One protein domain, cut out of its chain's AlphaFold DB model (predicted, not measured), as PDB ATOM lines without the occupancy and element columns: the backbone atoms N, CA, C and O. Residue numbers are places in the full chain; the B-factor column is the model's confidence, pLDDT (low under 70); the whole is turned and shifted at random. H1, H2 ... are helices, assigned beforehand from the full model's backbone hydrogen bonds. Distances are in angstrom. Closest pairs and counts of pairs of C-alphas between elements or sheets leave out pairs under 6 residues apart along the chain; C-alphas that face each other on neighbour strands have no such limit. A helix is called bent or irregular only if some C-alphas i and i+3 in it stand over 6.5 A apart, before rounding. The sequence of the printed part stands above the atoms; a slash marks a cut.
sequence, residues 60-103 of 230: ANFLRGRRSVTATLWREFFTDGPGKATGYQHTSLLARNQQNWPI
ATOM      1  N   ALA A  60      59.940 -15.114  33.480       96.00
ATOM      2  CA  ALA A  60      59.493 -16.088  32.487       96.00
ATOM      3  C   ALA A  60      58.083 -16.626  32.803       96.00
ATOM      4  O   ALA A  60      57.279 -16.837  31.891       96.00
ATOM      5  N   ASN A  61      57.762 -16.841  34.084       97.31
ATOM      6  CA  ASN A  61      56.424 -17.227  34.537       97.31
ATOM      7  C   ASN A  61      55.414 -16.093  34.304       97.31
ATOM      8  O   ASN A  61      54.341 -16.343  33.750       97.31
ATOM      9  N   PHE A  62      55.776 -14.858  34.667       96.75
ATOM     10  CA  PHE A  62      54.966 -13.668  34.414       96.75
ATOM     11  C   PHE A  62      54.648 -13.524  32.926       96.75
ATOM     12  O   PHE A  62      53.484 -13.368  32.586       96.75
ATOM     13  N   LEU A  63      55.627 -13.664  32.028       96.12
ATOM     14  CA  LEU A  63      55.405 -13.562  30.583       96.12
ATOM     15  C   LEU A  63      54.414 -14.608  30.063       96.12
ATOM     16  O   LEU A  63      53.566 -14.281  29.232       96.12
ATOM     17  N   ARG A  64      54.473 -15.850  30.565       93.94
ATOM     18  CA  ARG A  64      53.502 -16.893  30.190       93.94
ATOM     19  C   ARG A  64      52.086 -16.538  30.641       93.94
ATOM     20  O   ARG A  64      51.163 -16.643  29.836       93.94
ATOM     21  N   GLY A  65      51.922 -16.079  31.882       95.12
ATOM     22  CA  GLY A  65      50.624 -15.625  32.395       95.12
ATOM     23  C   GLY A  65      50.128 -14.348  31.710       95.12
ATOM     24  O   GLY A  65      48.966 -14.239  31.344       95.12
ATOM     25  N   ARG A  66      51.015 -13.386  31.453       94.94
ATOM     26  CA  ARG A  66      50.672 -12.122  30.798       94.94
ATOM     27  C   ARG A  66      50.231 -12.342  29.358       94.94
ATOM     28  O   ARG A  66      49.272 -11.707  28.937       94.94
ATOM     29  N   ARG A  67      50.865 -13.270  28.631       93.88
ATOM     30  CA  ARG A  67      50.504 -13.621  27.249       93.88
ATOM     31  C   ARG A  67      49.076 -14.147  27.129       93.88
ATOM     32  O   ARG A  67      48.418 -13.825  26.145       93.88
ATOM     33  N   SER A  68      48.578 -14.916  28.104       91.75
ATOM     34  CA  SER A  68      47.187 -15.396  28.060       91.75
ATOM     35  C   SER A  68      46.176 -14.255  28.212       91.75
ATOM     36  O   SER A  68      45.109 -14.302  27.606       91.75
ATOM     37  N   VAL A  69      46.535 -13.196  28.946       92.81
ATOM     38  CA  VAL A  69      45.720 -11.982  29.091       92.81
ATOM     39  C   VAL A  69      45.830 -11.087  27.854       92.81
ATOM     40  O   VAL A  69      44.816 -10.686  27.283       92.81
ATOM     41  N   THR A  70      47.050 -10.769  27.411       93.69
ATOM     42  CA  THR A  70      47.267  -9.812  26.316       93.69
ATOM     43  C   THR A  70      46.858 -10.363  24.958       93.69
ATOM     44  O   THR A  70      46.477  -9.574  24.105       93.69
ATOM     45  N   ALA A  71      46.860 -11.683  24.742       92.56
ATOM     46  CA  ALA A  71      46.401 -12.278  23.486       92.56
ATOM     47  C   ALA A  71      44.948 -11.907  23.149       92.56
ATOM     48  O   ALA A  71      44.646 -11.523  22.018       92.56
ATOM     49  N   THR A  72      44.058 -11.984  24.140       91.19
ATOM     50  CA  THR A  72      42.653 -11.588  23.980       91.19
ATOM     51  C   THR A  72      42.535 -10.084  23.762       91.19
ATOM     52  O   THR A  72      41.853  -9.657  22.835       91.19
ATOM     53  N   LEU A  73      43.260  -9.289  24.553       92.75
ATOM     54  CA  LEU A  73      43.221  -7.829  24.456       92.75
ATOM     55  C   LEU A  73      43.758  -7.315  23.114       92.75
ATOM     56  O   LEU A  73      43.192  -6.389  22.546       92.75
ATOM     57  N   TRP A  74      44.824  -7.912  22.573       93.31
ATOM     58  CA  TRP A  74      45.352  -7.547  21.256       93.31
ATOM     59  C   TRP A  74      44.349  -7.838  20.149       93.31
ATOM     60  O   TRP A  74      44.178  -7.024  19.242       93.31
ATOM     61  N   ARG A  75      43.668  -8.984  20.226       91.81
ATOM     62  CA  ARG A  75      42.611  -9.319  19.277       91.81
ATOM     63  C   ARG A  75      41.484  -8.292  19.349       91.81
ATOM     64  O   ARG A  75      41.167  -7.713  18.319       91.81
ATOM     65  N   GLU A  76      40.975  -8.015  20.548       90.62
ATOM     66  CA  GLU A  76      39.940  -7.002  20.791       90.62
ATOM     67  C   GLU A  76      40.366  -5.616  20.279       90.62
ATOM     68  O   GLU A  76      39.601  -4.932  19.603       90.62
ATOM     69  N   PHE A  77      41.620  -5.220  20.515       91.31
ATOM     70  CA  PHE A  77      42.168  -3.948  20.046       91.31
ATOM     71  C   PHE A  77      42.090  -3.795  18.521       91.31
ATOM     72  O   PHE A  77      41.771  -2.710  18.032       91.31
ATOM     73  N   PHE A  78      42.356  -4.864  17.765       91.38
ATOM     74  CA  PHE A  78      42.276  -4.851  16.303       91.38
ATOM     75  C   PHE A  78      40.870  -5.138  15.754       91.38
ATOM     76  O   PHE A  78      40.595  -4.743  14.622       91.38
ATOM     77  N   THR A  79      39.976  -5.805  16.493       90.88
ATOM     78  CA  THR A  79      38.602  -6.101  16.032       90.88
ATOM     79  C   THR A  79      37.619  -4.978  16.343       90.88
ATOM     80  O   THR A  79      36.912  -4.523  15.443       90.88
ATOM     81  N   ASP A  80      37.627  -4.503  17.589       88.56
ATOM     82  CA  ASP A  80      36.611  -3.612  18.171       88.56
ATOM     83  C   ASP A  80      37.220  -2.344  18.799       88.56
ATOM     84  O   ASP A  80      36.514  -1.405  19.184       88.56
ATOM     85  N   GLY A  81      38.547  -2.314  18.915       88.75
ATOM     86  CA  GLY A  81      39.311  -1.188  19.426       88.75
ATOM     87  C   GLY A  81      39.841  -0.238  18.346       88.75
ATOM     88  O   GLY A  81      39.558  -0.389  17.151       88.75
ATOM     89  N   PRO A  82      40.659   0.749  18.762       87.19
ATOM     90  CA  PRO A  82      41.251   1.745  17.866       87.19
ATOM     91  C   PRO A  82      42.098   1.143  16.736       87.19
ATOM     92  O   PRO A  82      42.227   1.736  15.667       87.19
ATOM     93  N   GLY A  83      42.646  -0.059  16.941       89.50
ATOM     94  CA  GLY A  83      43.430  -0.777  15.943       89.50
ATOM     95  C   GLY A  83      42.634  -1.209  14.713       89.50
ATOM     96  O   GLY A  83      43.244  -1.487  13.685       89.50
ATOM     97  N   LYS A  84      41.296  -1.228  14.752       90.06
ATOM     98  CA  LYS A  84      40.447  -1.592  13.603       90.06
ATOM     99  C   LYS A  84      40.760  -0.792  12.335       90.06
ATOM    100  O   LYS A  84      40.793  -1.359  11.246       90.06
ATOM    101  N   ALA A  85      41.049   0.502  12.477       88.31
ATOM    102  CA  ALA A  85      41.329   1.398  11.353       88.31
ATOM    103  C   ALA A  85      42.663   1.109  10.632       88.31
ATOM    104  O   ALA A  85      42.900   1.631   9.550       88.31
ATOM    105  N   THR A  86      43.530   0.263  11.202       89.12
ATOM    106  CA  THR A  86      44.833  -0.092  10.604       89.12
ATOM    107  C   THR A  86      44.728  -1.056   9.417       89.12
ATOM    108  O   THR A  86      45.692  -1.211   8.675       89.12
ATOM    109  N   GLY A  87      43.589  -1.740   9.242       88.38
ATOM    110  CA  GLY A  87      43.400  -2.740   8.184       88.38
ATOM    111  C   GLY A  87      44.003  -4.120   8.483       88.38
ATOM    112  O   GLY A  87      43.856  -5.035   7.674       88.38
ATOM    113  N   TYR A  88      44.608  -4.338   9.661       89.50
ATOM    114  CA  TYR A  88      45.202  -5.638  10.017       89.50
ATOM    115  C   TYR A  88      44.192  -6.782  10.191       89.50
ATOM    116  O   TYR A  88      44.600  -7.940  10.324       89.50
ATOM    117  N   GLN A  89      42.889  -6.491  10.142       85.75
ATOM    118  CA  GLN A  89      41.825  -7.468  10.370       85.75
ATOM    119  C   GLN A  89      41.851  -8.659   9.408       85.75
ATOM    120  O   GLN A  89      41.464  -9.765   9.781       85.75
ATOM    121  N   HIS A  90      42.350  -8.443   8.192       87.44
ATOM    122  CA  HIS A  90      42.408  -9.453   7.134       87.44
ATOM    123  C   HIS A  90      43.811 -10.047   6.945       87.44
ATOM    124  O   HIS A  90      44.089 -10.679   5.930       87.44
ATOM    125  N   THR A  91      44.709  -9.847   7.912       89.50
ATOM    126  CA  THR A  91      46.081 -10.372   7.865       89.50
ATOM    127  C   THR A  91      46.245 -11.614   8.737       89.50
ATOM    128  O   THR A  91      45.402 -11.932   9.580       89.50
ATOM    129  N   SER A  92      47.376 -12.307   8.585       88.88
ATOM    130  CA  SER A  92      47.737 -13.457   9.425       88.88
ATOM    131  C   SER A  92      47.815 -13.121  10.921       88.88
ATOM    132  O   SER A  92      47.665 -14.025  11.743       88.88
ATOM    133  N   LEU A  93      47.954 -11.839  11.290       87.88
ATOM    134  CA  LEU A  93      47.922 -11.379  12.681       87.88
ATOM    135  C   LEU A  93      46.608 -11.743  13.391       87.88
ATOM    136  O   LEU A  93      46.627 -12.019  14.585       87.88
ATOM    137  N   LEU A  94      45.473 -11.786  12.683       89.81
ATOM    138  CA  LEU A  94      44.183 -12.165  13.273       89.81
ATOM    139  C   LEU A  94      43.772 -13.616  13.000       89.81
ATOM    140  O   LEU A  94      42.651 -14.003  13.346       89.81
ATOM    141  N   ALA A  95      44.666 -14.458  12.469       89.00
ATOM    142  CA  ALA A  95      44.385 -15.879  12.286       89.00
ATOM    143  C   ALA A  95      43.906 -16.531  13.602       89.00
ATOM    144  O   ALA A  95      44.344 -16.164  14.699       89.00
ATOM    145  N   ARG A  96      42.995 -17.513  13.512       81.38
ATOM    146  CA  ARG A  96      42.406 -18.173  14.699       81.38
ATOM    147  C   ARG A  96      43.462 -18.796  15.615       81.38
ATOM    148  O   ARG A  96      43.321 -18.732  16.829       81.38
ATOM    149  N   ASN A  97      44.544 -19.309  15.031       82.69
ATOM    150  CA  ASN A  97      45.638 -19.958  15.754       82.69
ATOM    151  C   ASN A  97      46.823 -19.017  16.026       82.69
ATOM    152  O   ASN A  97      47.908 -19.491  16.359       82.69
ATOM    153  N   GLN A  98      46.650 -17.698  15.876       84.75
ATOM    154  CA  GLN A  98      47.723 -16.759  16.180       84.75
ATOM    155  C   GLN A  98      48.008 -16.742  17.681       84.75
ATOM    156  O   GLN A  98      47.181 -16.316  18.487       84.75
ATOM    157  N   GLN A  99      49.221 -17.160  18.032       79.94
ATOM    158  CA  GLN A  99      49.728 -17.130  19.402       79.94
ATOM    159  C   GLN A  99      50.807 -16.058  19.589       79.94
ATOM    160  O   GLN A  99      51.068 -15.620  20.710       79.94
ATOM    161  N   ASN A 100      51.458 -15.619  18.508       85.00
ATOM    162  CA  ASN A 100      52.620 -14.725  18.530       85.00
ATOM    163  C   ASN A 100      52.205 -13.248  18.496       85.00
ATOM    164  O   ASN A 100      52.428 -12.543  17.516       85.00
ATOM    165  N   TRP A 101      51.573 -12.797  19.577       90.75
ATOM    166  CA  TRP A 101      51.244 -11.386  19.767       90.75
ATOM    167  C   TRP A 101      52.484 -10.550  20.121       90.75
ATOM    168  O   TRP A 101      53.401 -11.078  20.761       90.75
ATOM    169  N   PRO A 102      52.521  -9.257  19.749       91.00
ATOM    170  CA  PRO A 102      53.618  -8.365  20.109       91.00
ATOM    171  C   PRO A 102      53.800  -8.227  21.625       91.00
ATOM    172  O   PRO A 102      52.832  -8.176  22.389       91.00
ATOM    173  N   ILE A 103      55.057  -8.098  22.052       94.69
ATOM    174  CA  ILE A 103      55.415  -7.681  23.410       94.69
ATOM    175  C   ILE A 103      55.567  -6.160  23.387       94.69
ATOM    176  O   ILE A 103      56.527  -5.643  22.823       94.69
TER     177      ILE A 103
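Overview. This is residues 60 to 103 of the 230 residues of the protein "Lysophospholipase" of Puccinia graminis f. sp. tritici (UniProt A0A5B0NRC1). What is the shape? One long helix, H1, makes the length; short H2 sits at its far end, and unnamed residues 87 to 103 fold back along H1. What is it made of? It has 44 printed residues with two named helices, H1 then H2, no named strand, and is all helix. How spread is it? It is only just compact, close to loose, with a radius of gyration of the C-alphas of 10.9 A, and elongated, 33 by 19 by 14 A.

Arrangement. How do the helices meet? H1, residues 60 to 79, and H2, residues 82 to 86, touch only at the corner by their tight link; H1 touches with residues 77 to 78 alone, and the closest C-alphas are those of Phe 78 and Lys 84, 4.6 A apart. How are the backbones? O i to N i+4 pairs within hydrogen-bond range are 13 of 16 in H1 and 0 of 1 in H2, where 1 of 2 O i to N i+3 pairs is.

Along the chain. Where does H1 run? It spans 28.4 A from C-alpha 60 at (59.493, -16.088, 32.487), with a kink of 38 degrees near residue 69. And H2? It ends at C-alpha 86, (44.833, -0.092, 10.604), and is only just irregular: C-alphas 82 and 85 are 6.52 A apart.

Size, cuts and confidence. How large is it? The farthest C-alphas, Asn 61 and Ala 85, are 33.4 A apart. Any cut or low confidence? The printed part has no cut, and no printed residue is under 70 in pLDDT.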